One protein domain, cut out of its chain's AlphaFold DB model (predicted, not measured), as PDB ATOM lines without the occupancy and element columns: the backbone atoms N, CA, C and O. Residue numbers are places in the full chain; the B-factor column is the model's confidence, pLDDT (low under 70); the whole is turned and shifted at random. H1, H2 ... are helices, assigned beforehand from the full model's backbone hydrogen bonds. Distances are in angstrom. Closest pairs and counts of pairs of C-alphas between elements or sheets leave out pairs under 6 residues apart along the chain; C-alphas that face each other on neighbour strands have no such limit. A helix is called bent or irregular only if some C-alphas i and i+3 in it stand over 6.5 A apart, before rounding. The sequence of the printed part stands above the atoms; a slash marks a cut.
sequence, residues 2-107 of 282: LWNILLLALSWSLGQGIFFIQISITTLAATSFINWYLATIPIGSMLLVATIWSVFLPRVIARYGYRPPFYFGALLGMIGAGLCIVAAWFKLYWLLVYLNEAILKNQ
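This is residues 2 to 107 of the 282 residues of the protein "Hypothetical protein" of Rotaria sp. Silwood1 (UniProt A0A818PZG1). Three long helices fold back and forth as a zigzag of two narrow V shapes: H1 and H2 meet where H1 ends and H2 begins, H2 and H3 meet where H2 ends and H3 begins, and a short fourth helix, H4, bridges the open end of the second V, so that H2, H3 and H4 frame a thin triangle. The free arm of the first V, residues 2 to 18 of H1, sticks out. The printed part has 106 residues with four named helices, in the order H1, H2, H3, H4, and no named strand; the class is all helix. The whole is loose, with a radius of gyration of the C-alphas of 16.1 A and spans of 48 by 32 by 23 A.

H1, the longest helix, holds residues 2 to 33 and measures 46.7 A, from C-alpha 2 at (31.233, -22.479, -47.583) to C-alpha 33 at (-5.346, 1.225, -30.954). H2 holds residues 36 to 64 and measures 42.5 A, with a kink of 39 degrees near residue 56. H3 holds residues 67 to 89 and measures 33.5 A. H4 holds residues 93 to 105, measures 17.6 A and ends with C-alpha 105 at (-6.697, 7.861, -53.531). H2 and H4 are irregular, but only just: C-alphas 39 and 42 are 6.8 A apart, and C-alphas 96 and 99 are 6.7 A apart.

H1 touches H2 with residues 23 to 31 alone; the closest C-alphas, of Ala 30 and Ala 39, are 4.9 A apart. This helical hairpin has a shallow tilt of 29 degrees, opposite ways. H2 is the hub, touching the three other helices. H2 and H3, also a helical hairpin, only just touch, with 3 pairs of C-alphas within 8 A, the closest being Ile 61 and Pro 69 at 6.6 A; they run opposite ways at a shallow tilt of 21 degrees. H4 touches H3 at a steep tilt of 54 degrees, opposite ways, the closest C-alphas being those of Ala 87 and Leu 95, 6.0 A apart. H4 and H2 only just touch, with 3 pairs of C-alphas within 8 A, the closest being Ser 45 and Asn 100 at 6.9 A. H1 and H3 are apart; H1 and H4 are near each other. In H1 and H3 every O i to N i+4 pair is within hydrogen-bond range; in H2 it is 18 of 25 and in H4 6 of 9.

The two C-alphas farthest apart are those of Leu 2 and Lys 105, 48.9 A. The printed part has no cut, and its three links are tight. The mean pLDDT of the printed part is 79.3; residues 33 to 34 and 93 to 107 are under 70.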
ATOM      1  N   LEU A   2      32.170 -22.190 -48.690       91.75
ATOM      2  CA  LEU A   2      31.233 -22.479 -47.583       91.75
ATOM      3  C   LEU A   2      30.909 -21.267 -46.693       91.75
ATOM      4  O   LEU A   2      29.745 -21.023 -46.396       91.75
ATOM      5  N   TRP A   3      31.915 -20.464 -46.339       88.56
ATOM      6  CA  TRP A   3      31.723 -19.276 -45.499       88.56
ATOM      7  C   TRP A   3      30.782 -18.231 -46.119       88.56
ATOM      8  O   TRP A   3      29.955 -17.651 -45.425       88.56
ATOM      9  N   ASN A   4      30.839 -18.042 -47.442       88.44
ATOM     10  CA  ASN A   4      29.958 -17.102 -48.139       88.44
ATOM     11  C   ASN A   4      28.511 -17.605 -48.168       88.44
ATOM     12  O   ASN A   4      27.591 -16.808 -48.027       88.44
ATOM     13  N   ILE A   5      28.313 -18.917 -48.328       88.25
ATOM     14  CA  ILE A   5      26.981 -19.540 -48.305       88.25
ATOM     15  C   ILE A   5      26.377 -19.413 -46.904       88.25
ATOM     16  O   ILE A   5      25.221 -19.022 -46.770       88.25
ATOM     17  N   LEU A   6      27.177 -19.678 -45.867       91.69
ATOM     18  CA  LEU A   6      26.755 -19.560 -44.474       91.69
ATOM     19  C   LEU A   6      26.376 -18.117 -44.120       91.69
ATOM     20  O   LEU A   6      25.301 -17.899 -43.568       91.69
ATOM     21  N   LEU A   7      27.199 -17.131 -44.492       84.50
ATOM     22  CA  LEU A   7      26.898 -15.712 -44.267       84.50
ATOM     23  C   LEU A   7      25.639 -15.257 -45.013       84.50
ATOM     24  O   LEU A   7      24.833 -14.514 -44.456       84.50
ATOM     25  N   LEU A   8      25.443 -15.721 -46.250       78.88
ATOM     26  CA  LEU A   8      24.250 -15.401 -47.029       78.88
ATOM     27  C   LEU A   8      22.988 -16.001 -46.389       78.88
ATOM     28  O   LEU A   8      21.984 -15.304 -46.253       78.88
ATOM     29  N   ALA A   9      23.050 -17.260 -45.948       83.38
ATOM     30  CA  ALA A   9      21.939 -17.936 -45.282       83.38
ATOM     31  C   ALA A   9      21.591 -17.283 -43.934       83.38
ATOM     32  O   ALA A   9      20.416 -17.042 -43.660       83.38
ATOM     33  N   LEU A  10      22.597 -16.931 -43.127       86.38
ATOM     34  CA  LEU A  10      22.412 -16.199 -41.868       86.38
ATOM     35  C   LEU A  10      21.800 -14.817 -42.098       86.38
ATOM     36  O   LEU A  10      20.854 -14.444 -41.410       86.38
ATOM     37  N   SER A  11      22.292 -14.075 -43.092       77.31
ATOM     38  CA  SER A  11      21.725 -12.773 -43.451       77.31
ATOM     39  C   SER A  11      20.272 -12.893 -43.907       77.31
ATOM     40  O   SER A  11      19.454 -12.037 -43.569       77.31
ATOM     41  N   TRP A  12      19.940 -13.938 -44.668       79.25
ATOM     42  CA  TRP A  12      18.578 -14.174 -45.139       79.25
ATOM     43  C   TRP A  12      17.635 -14.564 -43.996       79.25
ATOM     44  O   TRP A  12      16.539 -14.019 -43.882       79.25
ATOM     45  N   SER A  13      18.097 -15.448 -43.107       83.25
ATOM     46  CA  SER A  13      17.394 -15.848 -41.885       83.25
ATOM     47  C   SER A  13      17.107 -14.649 -40.974       83.25
ATOM     48  O   SER A  13      15.965 -14.466 -40.554       83.25
ATOM     49  N   LEU A  14      18.106 -13.796 -40.724       79.75
ATOM     50  CA  LEU A  14      17.938 -12.577 -39.925       79.75
ATOM     51  C   LEU A  14      16.955 -11.601 -40.578       79.75
ATOM     52  O   LEU A  14      16.094 -11.048 -39.894       79.75
ATOM     53  N   GLY A  15      17.037 -11.431 -41.901       75.88
ATOM     54  CA  GLY A  15      16.095 -10.605 -42.656       75.88
ATOM     55  C   GLY A  15      14.650 -11.090 -42.517       75.88
ATOM     56  O   GLY A  15      13.760 -10.291 -42.225       75.88
ATOM     57  N   GLN A  16      14.411 -12.398 -42.651       76.06
ATOM     58  CA  GLN A  16      13.080 -12.977 -42.438       76.06
ATOM     59  C   GLN A  16      12.606 -12.842 -40.985       76.06
ATOM     60  O   GLN A  16      11.443 -12.509 -40.758       76.06
ATOM     61  N   GLY A  17      13.490 -13.038 -40.002       80.69
ATOM     62  CA  GLY A  17      13.152 -12.886 -38.584       80.69
ATOM     63  C   GLY A  17      12.658 -11.478 -38.241       80.69
ATOM     64  O   GLY A  17      11.632 -11.323 -37.578       80.69
ATOM     65  N   ILE A  18      13.328 -10.447 -38.763       78.38
ATOM     66  CA  ILE A  18      12.920  -9.044 -38.582       78.38
ATOM     67  C   ILE A  18      11.531  -8.792 -39.183       78.38
ATOM     68  O   ILE A  18      10.713  -8.116 -38.558       78.38
ATOM     69  N   PHE A  19      11.226  -9.381 -40.343       75.81
ATOM     70  CA  PHE A  19       9.898  -9.281 -40.956       75.81
ATOM     71  C   PHE A  19       8.793  -9.850 -40.056       75.81
ATOM     72  O   PHE A  19       7.766  -9.200 -39.866       75.81
ATOM     73  N   PHE A  20       9.002 -11.024 -39.453       78.88
ATOM     74  CA  PHE A  20       8.019 -11.620 -38.538       78.88
ATOM     75  C   PHE A  20       7.807 -10.783 -37.274       78.88
ATOM     76  O   PHE A  20       6.668 -10.607 -36.831       78.88
ATOM     77  N   ILE A  21       8.885 -10.226 -36.716       81.75
ATOM     78  CA  ILE A  21       8.808  -9.325 -35.561       81.75
ATOM     79  C   ILE A  21       8.025  -8.063 -35.934       81.75
ATOM     80  O   ILE A  21       7.118  -7.662 -35.206       81.75
ATOM     81  N   GLN A  22       8.311  -7.468 -37.094       79.50
ATOM     82  CA  GLN A  22       7.626  -6.267 -37.559       79.50
ATOM     83  C   GLN A  22       6.133  -6.514 -37.800       79.50
ATOM     84  O   GLN A  22       5.313  -5.699 -37.377       79.50
ATOM     85  N   ILE A  23       5.761  -7.640 -38.415       78.88
ATOM     86  CA  ILE A  23       4.354  -8.023 -38.607       78.88
ATOM     87  C   ILE A  23       3.664  -8.202 -37.251       78.88
ATOM     88  O   ILE A  23       2.576  -7.671 -37.040       78.88
ATOM     89  N   SER A  24       4.313  -8.879 -36.303       79.69
ATOM     90  CA  SER A  24       3.741  -9.113 -34.972       79.69
ATOM     91  C   SER A  24       3.526  -7.802 -34.208       79.69
ATOM     92  O   SER A  24       2.432  -7.561 -33.700       79.69
ATOM     93  N   ILE A  25       4.528  -6.916 -34.187       78.38
ATOM     94  CA  ILE A  25       4.450  -5.616 -33.500       78.38
ATOM     95  C   ILE A  25       3.413  -4.710 -34.163       78.38
ATOM     96  O   ILE A  25       2.617  -4.089 -33.465       78.38
ATOM     97  N   THR A  26       3.389  -4.634 -35.495       73.88
ATOM     98  CA  THR A  26       2.410  -3.797 -36.211       73.88
ATOM     99  C   THR A  26       0.988  -4.310 -36.033       73.88
ATOM    100  O   THR A  26       0.085  -3.498 -35.854       73.88
ATOM    101  N   THR A  27       0.786  -5.628 -35.992       76.00
ATOM    102  CA  THR A  27      -0.528  -6.222 -35.711       76.00
ATOM    103  C   THR A  27      -0.966  -5.920 -34.281       76.00
ATOM    104  O   THR A  27      -2.084  -5.461 -34.081       76.00
ATOM    105  N   LEU A  28      -0.083  -6.106 -33.294       75.88
ATOM    106  CA  LEU A  28      -0.387  -5.848 -31.882       75.88
ATOM    107  C   LEU A  28      -0.632  -4.353 -31.601       75.88
ATOM    108  O   LEU A  28      -1.514  -3.981 -30.826       75.88
ATOM    109  N   ALA A  29       0.123  -3.476 -32.264       71.56
ATOM    110  CA  ALA A  29      -0.120  -2.039 -32.232       71.56
ATOM    111  C   ALA A  29      -1.468  -1.708 -32.891       71.56
ATOM    112  O   ALA A  29      -2.272  -0.977 -32.327       71.56
ATOM    113  N   ALA A  30      -1.775  -2.278 -34.055       71.31
ATOM    114  CA  ALA A  30      -3.037  -1.991 -34.721       71.31
ATOM    115  C   ALA A  30      -4.252  -2.470 -33.909       71.31
ATOM    116  O   ALA A  30      -5.207  -1.710 -33.776       71.31
ATOM    117  N   THR A  31      -4.201  -3.668 -33.314       75.94
ATOM    118  CA  THR A  31      -5.304  -4.212 -32.502       75.94
ATOM    119  C   THR A  31      -5.515  -3.465 -31.189       75.94
ATOM    120  O   THR A  31      -6.652  -3.356 -30.737       75.94
ATOM    121  N   SER A  32      -4.452  -2.938 -30.576       74.62
ATOM    122  CA  SER A  32      -4.563  -2.168 -29.328       74.62
ATOM    123  C   SER A  32      -5.124  -0.760 -29.530       74.62
ATOM    124  O   SER A  32      -5.720  -0.214 -28.603       74.62
ATOM    125  N   PHE A  33      -4.970  -0.171 -30.720       66.44
ATOM    126  CA  PHE A  33      -5.346   1.225 -30.954       66.44
ATOM    127  C   PHE A  33      -6.591   1.421 -31.821       66.44
ATOM    128  O   PHE A  33      -7.239   2.462 -31.707       66.44
ATOM    129  N   ILE A  34      -6.930   0.480 -32.707       61.94
ATOM    130  CA  ILE A  34      -7.968   0.673 -33.725       61.94
ATOM    131  C   ILE A  34      -8.729  -0.646 -33.956       61.94
ATOM    132  O   ILE A  34      -8.149  -1.725 -33.919       61.94
ATOM    133  N   ASN A  35     -10.042  -0.544 -34.209       70.56
ATOM    134  CA  ASN A  35     -10.938  -1.636 -34.621       70.56
ATOM    135  C   ASN A  35     -10.225  -2.768 -35.384       70.56
ATOM    136  O   ASN A  35      -9.537  -2.505 -36.372       70.56
ATOM    137  N   TRP A  36     -10.477  -4.024 -34.989       75.06
ATOM    138  CA  TRP A  36      -9.764  -5.215 -35.488       75.06
ATOM    139  C   TRP A  36      -9.701  -5.327 -37.025       75.06
ATOM    140  O   TRP A  36      -8.744  -5.865 -37.573       75.06
ATOM    141  N   TYR A  37     -10.681  -4.751 -37.729       76.19
ATOM    142  CA  TYR A  37     -10.762  -4.731 -39.189       76.19
ATOM    143  C   TYR A  37      -9.623  -3.954 -39.870       76.19
ATOM    144  O   TYR A  37      -9.259  -4.280 -40.996       76.19
ATOM    145  N   LEU A  38      -9.047  -2.939 -39.216       73.44
ATOM    146  CA  LEU A  38      -7.988  -2.096 -39.794       73.44
ATOM    147  C   LEU A  38      -6.581  -2.674 -39.561       73.44
ATOM    148  O   LEU A  38      -5.625  -2.235 -40.200       73.44
ATOM    149  N   ALA A  39      -6.449  -3.698 -38.710       75.19
ATOM    150  CA  ALA A  39      -5.170  -4.339 -38.405       75.19
ATOM    151  C   ALA A  39      -4.571  -5.127 -39.582       75.19
ATOM    152  O   ALA A  39      -3.372  -5.396 -39.599       75.19
ATOM    153  N   THR A  40      -5.375  -5.461 -40.592       79.56
ATOM    154  CA  THR A  40      -4.930  -6.212 -41.776       79.56
ATOM    155  C   THR A  40      -4.332  -5.323 -42.868       79.56
ATOM    156  O   THR A  40      -3.595  -5.819 -43.722       79.56
ATOM    157  N   ILE A  41      -4.590  -4.009 -42.838       82.00
ATOM    158  CA  ILE A  41      -4.124  -3.067 -43.868       82.00
ATOM    159  C   ILE A  41      -2.590  -3.017 -43.963       82.00
ATOM    160  O   ILE A  41      -2.078  -3.122 -45.082       82.00
ATOM    161  N   PRO A  42      -1.824  -2.912 -42.855       78.19
ATOM    162  CA  PRO A  42      -0.363  -2.905 -42.926       78.19
ATOM    163  C   PRO A  42       0.191  -4.167 -43.596       78.19
ATOM    164  O   PRO A  42       1.027  -4.069 -44.493       78.19
ATOM    165  N   ILE A  43      -0.343  -5.341 -43.244       79.50
ATOM    166  CA  ILE A  43       0.075  -6.629 -43.818       79.50
ATOM    167  C   ILE A  43      -0.227  -6.673 -45.318       79.50
ATOM    168  O   ILE A  43       0.656  -6.987 -46.121       79.50
ATOM    169  N   GLY A  44      -1.452  -6.310 -45.711       83.69
ATOM    170  CA  GLY A  44      -1.856  -6.277 -47.117       83.69
ATOM    171  C   GLY A  44      -0.984  -5.334 -47.944       83.69
ATOM    172  O   GLY A  44      -0.552  -5.687 -49.041       83.69
ATOM    173  N   SER A  45      -0.646  -4.168 -47.394       82.62
ATOM    174  CA  SER A  45       0.219  -3.208 -48.077       82.62
ATOM    175  C   SER A  45       1.659  -3.686 -48.244       82.62
ATOM    176  O   SER A  45       2.228  -3.523 -49.323       82.62
ATOM    177  N   MET A  46       2.233  -4.340 -47.229       82.50
ATOM    178  CA  MET A  46       3.572  -4.923 -47.327       82.50
ATOM    179  C   MET A  46       3.625  -5.991 -48.415       82.50
ATOM    180  O   MET A  46       4.550  -5.984 -49.226       82.50
ATOM    181  N   LEU A  47       2.617  -6.866 -48.474       85.25
ATOM    182  CA  LEU A  47       2.519  -7.885 -49.519       85.25
ATOM    183  C   LEU A  47       2.367  -7.259 -50.907       85.25
ATOM    184  O   LEU A  47       3.030  -7.697 -51.846       85.25
ATOM    185  N   LEU A  48       1.548  -6.215 -51.044       87.50
ATOM    186  CA  LEU A  48       1.337  -5.532 -52.318       87.50
ATOM    187  C   LEU A  48       2.638  -4.885 -52.813       87.50
ATOM    188  O   LEU A  48       3.049  -5.127 -53.949       87.50
ATOM    189  N   VAL A  49       3.334  -4.135 -51.955       86.56
ATOM    190  CA  VAL A  49       4.620  -3.507 -52.295       86.56
ATOM    191  C   VAL A  49       5.683  -4.562 -52.605       86.56
ATOM    192  O   VAL A  49       6.390  -4.429 -53.603       86.56
ATOM    193  N   ALA A  50       5.761  -5.641 -51.821       84.69
ATOM    194  CA  ALA A  50       6.673  -6.752 -52.088       84.69
ATOM    195  C   ALA A  50       6.386  -7.423 -53.441       84.69
ATOM    196  O   ALA A  50       7.318  -7.731 -54.181       84.69
ATOM    197  N   THR A  51       5.110  -7.598 -53.796       88.25
ATOM    198  CA  THR A  51       4.696  -8.176 -55.084       88.25
ATOM    199  C   THR A  51       5.066  -7.267 -56.251       88.25
ATOM    200  O   THR A  51       5.595  -7.733 -57.256       88.25
ATOM    201  N   ILE A  52       4.848  -5.957 -56.122       91.62
ATOM    202  CA  ILE A  52       5.279  -4.994 -57.142       91.62
ATOM    203  C   ILE A  52       6.803  -5.057 -57.286       91.62
ATOM    204  O   ILE A  52       7.328  -5.180 -58.394       91.62
ATOM    205  N   TRP A  53       7.525  -5.028 -56.168       90.94
ATOM    206  CA  TRP A  53       8.981  -5.016 -56.181       90.94
ATOM    207  C   TRP A  53       9.580  -6.315 -56.723       90.94
ATOM    208  O   TRP A  53      10.587  -6.255 -57.421       90.94
ATOM    209  N   SER A  54       8.958  -7.476 -56.498       88.50
ATOM    210  CA  SER A  54       9.441  -8.760 -57.031       88.50
ATOM    211  C   SER A  54       9.426  -8.814 -58.563       88.50
ATOM    212  O   SER A  54      10.270  -9.483 -59.155       88.50
ATOM    213  N   VAL A  55       8.540  -8.051 -59.215       92.38
ATOM    214  CA  VAL A  55       8.499  -7.920 -60.680       92.38
ATOM    215  C   VAL A  55       9.594  -6.976 -61.191       92.38
ATOM    216  O   VAL A  55      10.207  -7.233 -62.232       92.38
ATOM    217  N   PHE A  56       9.871  -5.883 -60.475       92.56
ATOM    218  CA  PHE A  56      10.872  -4.894 -60.893       92.56
ATOM    219  C   PHE A  56      12.307  -5.296 -60.535       92.56
ATOM    220  O   PHE A  56      13.224  -5.034 -61.317       92.56
ATOM    221  N   LEU A  57      12.519  -5.969 -59.402       91.56
ATOM    222  CA  LEU A  57      13.841  -6.284 -58.863       91.56
ATOM    223  C   LEU A  57      14.730  -7.066 -59.855       91.56
ATOM    224  O   LEU A  57      15.860  -6.628 -60.072       91.56
ATOM    225  N   PRO A  58      14.265  -8.135 -60.541       92.25
ATOM    226  CA  PRO A  58      15.093  -8.862 -61.506       92.25
ATOM    227  C   PRO A  58      15.524  -7.988 -62.687       92.25
ATOM    228  O   PRO A  58      16.660  -8.082 -63.144       92.25
ATOM    229  N   ARG A  59      14.644  -7.089 -63.156       94.94
ATOM    230  CA  ARG A  59      14.954  -6.162 -64.259       94.94
ATOM    231  C   ARG A  59      16.012  -5.141 -63.855       94.94
ATOM    232  O   ARG A  59      16.896  -4.828 -64.648       94.94
ATOM    233  N   VAL A  60      15.936  -4.633 -62.624       95.12
ATOM    234  CA  VAL A  60      16.930  -3.690 -62.094       95.12
ATOM    235  C   VAL A  60      18.272  -4.400 -61.871       95.12
ATOM    236  O   VAL A  60      19.302  -3.860 -62.269       95.12
ATOM    237  N   ILE A  61      18.266  -5.623 -61.328       95.44
ATOM    238  CA  ILE A  61      19.479  -6.440 -61.150       95.44
ATOM    239  C   ILE A  61      20.137  -6.750 -62.500       95.44
ATOM    240  O   ILE A  61      21.353  -6.630 -62.624       95.44
ATOM    241  N   ALA A  62      19.353  -7.085 -63.529       96.50
ATOM    242  CA  ALA A  62      19.883  -7.351 -64.865       96.50
ATOM    243  C   ALA A  62      20.558  -6.118 -65.495       96.50
ATOM    244  O   ALA A  62      21.529  -6.263 -66.232       96.50
ATOM    245  N   ARG A  63      20.065  -4.905 -65.204       97.50
ATOM    246  CA  ARG A  63      20.591  -3.660 -65.785       97.50
ATOM    247  C   ARG A  63      21.773  -3.069 -65.011       97.50
ATOM    248  O   ARG A  63      22.704  -2.572 -65.634       97.50
ATOM    249  N   TYR A  64      21.727  -3.083 -63.680       96.44
ATOM    250  CA  TYR A  64      22.698  -2.385 -62.823       96.44
ATOM    251  C   TYR A  64      23.588  -3.332 -62.001       96.44
ATOM    252  O   TYR A  64      24.436  -2.882 -61.229       96.44
ATOM    253  N   GLY A  65      23.407  -4.645 -62.154       95.69
ATOM    254  CA  GLY A  65      24.070  -5.662 -61.348       95.69
ATOM    255  C   GLY A  65      23.455  -5.818 -59.954       95.69
ATOM    256  O   GLY A  65      22.471  -5.176 -59.589       95.69
ATOM    257  N   TYR A  66      24.055  -6.693 -59.147       91.94
ATOM    258  CA  TYR A  66      23.509  -7.072 -57.840       91.94
ATOM    259  C   TYR A  66      23.717  -6.022 -56.742       91.94
ATOM    260  O   TYR A  66      22.887  -5.910 -55.850       91.94
ATOM    261  N   ARG A  67      24.806  -5.243 -56.760       93.50
ATOM    262  CA  ARG A  67      25.153  -4.365 -55.621       93.50
ATOM    263  C   ARG A  67      24.208  -3.162 -55.451       93.50
ATOM    264  O   ARG A  67      23.711  -2.978 -54.341       93.50
ATOM    265  N   PRO A  68      23.916  -2.357 -56.493       95.25
ATOM    266  CA  PRO A  68      23.122  -1.137 -56.315       95.25
ATOM    267  C   PRO A  68      21.689  -1.368 -55.800       95.25
ATOM    268  O   PRO A  68      21.288  -0.665 -54.873       95.25
ATOM    269  N   PRO A  69      20.919  -2.358 -56.307       91.38
ATOM    270  CA  PRO A  69      19.564  -2.626 -55.819       91.38
ATOM    271  C   PRO A  69      19.527  -3.006 -54.340       91.38
ATOM    272  O   PRO A  69      18.599  -2.624 -53.632       91.38
ATOM    273  N   PHE A  70      20.550  -3.721 -53.862       88.25
ATOM    274  CA  PHE A  70      20.668  -4.089 -52.454       88.25
ATOM    275  C   PHE A  70      20.935  -2.872 -51.565       88.25
ATOM    276  O   PHE A  70      20.274  -2.725 -50.539       88.25
ATOM    277  N   TYR A  71      21.832  -1.962 -51.965       92.38
ATOM    278  CA  TYR A  71      22.048  -0.716 -51.218       92.38
ATOM    279  C   TYR A  71      20.803   0.169 -51.203       92.38
ATOM    280  O   TYR A  71      20.460   0.729 -50.162       92.38
ATOM    281  N   PHE A  72      20.092   0.256 -52.328       92.38
ATOM    282  CA  PHE A  72      18.852   1.020 -52.411       92.38
ATOM    283  C   PHE A  72      17.750   0.421 -51.528       92.38
ATOM    284  O   PHE A  72      17.087   1.149 -50.794       92.38
ATOM    285  N   GLY A  73      17.606  -0.908 -51.531       88.62
ATOM    286  CA  GLY A  73      16.682  -1.618 -50.645       88.62
ATOM    287  C   GLY A  73      17.012  -1.414 -49.165       88.62
ATOM    288  O   GLY A  73      16.115  -1.137 -48.373       88.62
ATOM    289  N   ALA A  74      18.295  -1.467 -48.794       87.12
ATOM    290  CA  ALA A  74      18.736  -1.189 -47.427       87.12
ATOM    291  C   ALA A  74      18.439   0.261 -47.007       87.12
ATOM    292  O   ALA A  74      17.957   0.496 -45.901       87.12
ATOM    293  N   LEU A  75      18.668   1.229 -47.897       92.50
ATOM    294  CA  LEU A  75      18.387   2.643 -47.647       92.50
ATOM    295  C   LEU A  75      16.882   2.900 -47.475       92.50
ATOM    296  O   LEU A  75      16.483   3.553 -46.512       92.50
ATOM    297  N   LEU A  76      16.040   2.323 -48.337       87.81
ATOM    298  CA  LEU A  76      14.578   2.336 -48.187       87.81
ATOM    299  C   LEU A  76      14.125   1.696 -46.871       87.81
ATOM    300  O   LEU A  76      13.249   2.239 -46.201       87.81
ATOM    301  N   GLY A  77      14.744   0.580 -46.479       84.19
ATOM    302  CA  GLY A  77      14.485  -0.078 -45.200       84.19
ATOM    303  C   GLY A  77      14.806   0.822 -44.005       84.19
ATOM    304  O   GLY A  77      13.989   0.941 -43.094       84.19
ATOM    305  N   MET A  78      15.947   1.519 -44.033       88.94
ATOM    306  CA  MET A  78      16.324   2.483 -42.991       88.94
ATOM    307  C   MET A  78      15.366   3.678 -42.930       88.94
ATOM    308  O   MET A  78      14.969   4.077 -41.836       88.94
ATOM    309  N   ILE A  79      14.946   4.218 -44.080       90.44
ATOM    310  CA  ILE A  79      13.946   5.298 -44.132       90.44
ATOM    311  C   ILE A  79      12.613   4.818 -43.551       90.44
ATOM    312  O   ILE A  79      12.026   5.517 -42.730       90.44
ATOM    313  N   GLY A  80      12.156   3.621 -43.930       83.56
ATOM    314  CA  GLY A  80      10.923   3.031 -43.407       83.56
ATOM    315  C   GLY A  80      10.975   2.819 -41.893       83.56
ATOM    316  O   GLY A  80      10.041   3.194 -41.188       83.56
ATOM    317  N   ALA A  81      12.090   2.298 -41.375       82.12
ATOM    318  CA  ALA A  81      12.305   2.145 -39.939       82.12
ATOM    319  C   ALA A  81      12.305   3.500 -39.209       82.12
ATOM    320  O   ALA A  81      11.650   3.641 -38.177       82.12
ATOM    321  N   GLY A  82      12.970   4.514 -39.773       87.56
ATOM    322  CA  GLY A  82      12.941   5.881 -39.251       87.56
ATOM    323  C   GLY A  82      11.524   6.458 -39.214       87.56
ATOM    324  O   GLY A  82      11.112   7.010 -38.193       87.56
ATOM    325  N   LEU A  83      10.743   6.254 -40.278       84.12
ATOM    326  CA  LEU A  83       9.344   6.680 -40.341       84.12
ATOM    327  C   LEU A  83       8.490   6.001 -39.263       84.12
ATOM    328  O   LEU A  83       7.676   6.666 -38.627       84.12
ATOM    329  N   CYS A  84       8.696   4.701 -39.023       79.00
ATOM    330  CA  CYS A  84       8.005   3.957 -37.968       79.00
ATOM    331  C   CYS A  84       8.332   4.499 -36.570       79.00
ATOM    332  O   CYS A  84       7.426   4.645 -35.751       79.00
ATOM    333  N   ILE A  85       9.600   4.831 -36.299       83.25
ATOM    334  CA  ILE A  85      10.020   5.420 -35.015       83.25
ATOM    335  C   ILE A  85       9.353   6.786 -34.810       83.25
ATOM    336  O   ILE A  85       8.774   7.039 -33.753       83.25
ATOM    337  N   VAL A  86       9.379   7.646 -35.832       85.94
ATOM    338  CA  VAL A  86       8.743   8.972 -35.787       85.94
ATOM    339  C   VAL A  86       7.227   8.842 -35.600       85.94
ATOM    340  O   VAL A  86       6.654   9.512 -34.740       85.94
ATOM    341  N   ALA A  87       6.572   7.941 -36.337       80.88
ATOM    342  CA  ALA A  87       5.137   7.694 -36.203       80.88
ATOM    343  C   ALA A  87       4.762   7.227 -34.786       80.88
ATOM    344  O   ALA A  87       3.765   7.699 -34.232       80.88
ATOM    345  N   ALA A  88       5.578   6.353 -34.184       76.69
ATOM    346  CA  ALA A  88       5.386   5.883 -32.815       76.69
ATOM    347  C   ALA A  88       5.542   7.013 -31.783       76.69
ATOM    348  O   ALA A  88       4.724   7.122 -30.870       76.69
ATOM    349  N   TRP A  89       6.543   7.884 -31.942       85.94
ATOM    350  CA  TRP A  89       6.773   9.020 -31.040       85.94
ATOM    351  C   TRP A  89       5.635  10.036 -31.045       85.94
ATOM    352  O   TRP A  89       5.161  10.446 -29.986       85.94
ATOM    353  N   PHE A  90       5.164  10.422 -32.227       84.88
ATOM    354  CA  PHE A  90       4.116  11.434 -32.356       84.88
ATOM    355  C   PHE A  90       2.695  10.867 -32.255       84.88
ATOM    356  O   PHE A  90       1.731  11.620 -32.387       84.88
ATOM    357  N   LYS A  91       2.545   9.549 -32.042       79.19
ATOM    358  CA  LYS A  91       1.248   8.846 -32.049       79.19
ATOM    359  C   LYS A  91       0.424   9.154 -33.313       79.19
ATOM    360  O   LYS A  91      -0.806   9.194 -33.286       79.19
ATOM    361  N   LEU A  92       1.103   9.390 -34.438       72.69
ATOM    362  CA  LEU A  92       0.492   9.734 -35.722       72.69
ATOM    363  C   LEU A  92       0.106   8.445 -36.458       72.69
ATOM    364  O   LEU A  92       0.801   7.999 -37.370       72.69
ATOM    365  N   TYR A  93      -1.029   7.853 -36.080       63.88
ATOM    366  CA  TYR A  93      -1.569   6.642 -36.725       63.88
ATOM    367  C   TYR A  93      -1.824   6.832 -38.215       63.88
ATOM    368  O   TYR A  93      -1.608   5.917 -39.006       63.88
ATOM    369  N   TRP A  94      -2.220   8.042 -38.614       63.69
ATOM    370  CA  TRP A  94      -2.345   8.369 -40.024       63.69
ATOM    371  C   TRP A  94      -1.008   8.270 -40.741       63.69
ATOM    372  O   TRP A  94      -1.007   7.771 -41.842       63.69
ATOM    373  N   LEU A  95       0.145   8.597 -40.158       60.06
ATOM    374  CA  LEU A  95       1.421   8.448 -40.875       60.06
ATOM    375  C   LEU A  95       1.761   6.973 -41.174       60.06
ATOM    376  O   LEU A  95       2.356   6.668 -42.204       60.06
ATOM    377  N   LEU A  96       1.318   6.063 -40.300       58.09
ATOM    378  CA  LEU A  96       1.418   4.609 -40.472       58.09
ATOM    379  C   LEU A  96       0.496   4.074 -41.586       58.09
ATOM    380  O   LEU A  96       0.814   3.062 -42.206       58.09
ATOM    381  N   VAL A  97      -0.624   4.754 -41.859       59.22
ATOM    382  CA  VAL A  97      -1.643   4.342 -42.850       59.22
ATOM    383  C   VAL A  97      -1.566   5.152 -44.158       59.22
ATOM    384  O   VAL A  97      -1.830   4.627 -45.236       59.22
ATOM    385  N   TYR A  98      -1.160   6.420 -44.107       53.00
ATOM    386  CA  TYR A  98      -1.223   7.408 -45.192       53.00
ATOM    387  C   TYR A  98      -0.179   7.166 -46.279       53.00
ATOM    388  O   TYR A  98      -0.411   7.530 -47.432       53.00
ATOM    389  N   LEU A  99       0.907   6.445 -45.963       53.03
ATOM    390  CA  LEU A  99       1.805   5.904 -46.988       53.03
ATOM    391  C   LEU A  99       1.044   5.009 -47.995       53.03
ATOM    392  O   LEU A  99       1.420   4.945 -49.161       53.03
ATOM    393  N   ASN A 100      -0.060   4.380 -47.572       50.06
ATOM    394  CA  ASN A 100      -0.919   3.547 -48.419       50.06
ATOM    395  C   ASN A 100      -2.143   4.287 -48.964       50.06
ATOM    396  O   ASN A 100      -2.568   4.037 -50.093       50.06
ATOM    397  N   GLU A 101      -2.707   5.219 -48.193       45.47
ATOM    398  CA  GLU A 101      -3.886   5.977 -48.624       45.47
ATOM    399  C   GLU A 101      -3.579   6.893 -49.822       45.47
ATOM    400  O   GLU A 101      -4.408   7.016 -50.723       45.47
ATOM    401  N   ALA A 102      -2.367   7.456 -49.907       48.84
ATOM    402  CA  ALA A 102      -1.930   8.257 -51.055       48.84
ATOM    403  C   ALA A 102      -1.882   7.456 -52.376       48.84
ATOM    404  O   ALA A 102      -2.130   8.015 -53.444       48.84
ATOM    405  N   ILE A 103      -1.629   6.144 -52.309       46.53
ATOM    406  CA  ILE A 103      -1.621   5.240 -53.472       46.53
ATOM    407  C   ILE A 103      -3.058   4.848 -53.856       46.53
ATOM    408  O   ILE A 103      -3.395   4.797 -55.039       46.53
ATOM    409  N   LEU A 104      -3.934   4.643 -52.866       45.28
ATOM    410  CA  LEU A 104      -5.340   4.272 -53.080       45.28
ATOM    411  C   LEU A 104      -6.221   5.445 -53.534       45.28
ATOM    412  O   LEU A 104      -7.176   5.242 -54.290       45.28
ATOM    413  N   LYS A 105      -5.902   6.685 -53.142       41.56
ATOM    414  CA  LYS A 105      -6.697   7.861 -53.531       41.56
ATOM    415  C   LYS A 105      -6.689   8.103 -55.045       41.56
ATOM    416  O   LYS A 105      -7.704   8.558 -55.567       41.56
ATOM    417  N   ASN A 106      -5.632   7.682 -55.748       47.75
ATOM    418  CA  ASN A 106      -5.559   7.712 -57.215       47.75
ATOM    419  C   ASN A 106      -6.414   6.641 -57.921       47.75
ATOM    420  O   ASN A 106      -6.634   6.760 -59.120       47.75
ATOM    421  N   GLN A 107      -6.931   5.629 -57.210       44.03
ATOM    422  CA  GLN A 107      -7.847   4.619 -57.772       44.03
ATOM    423  C   GLN A 107      -9.299   4.750 -57.277       44.03
ATOM    424  O   GLN A 107     -10.209   4.137 -57.829       44.03
TER     425      GLN A 107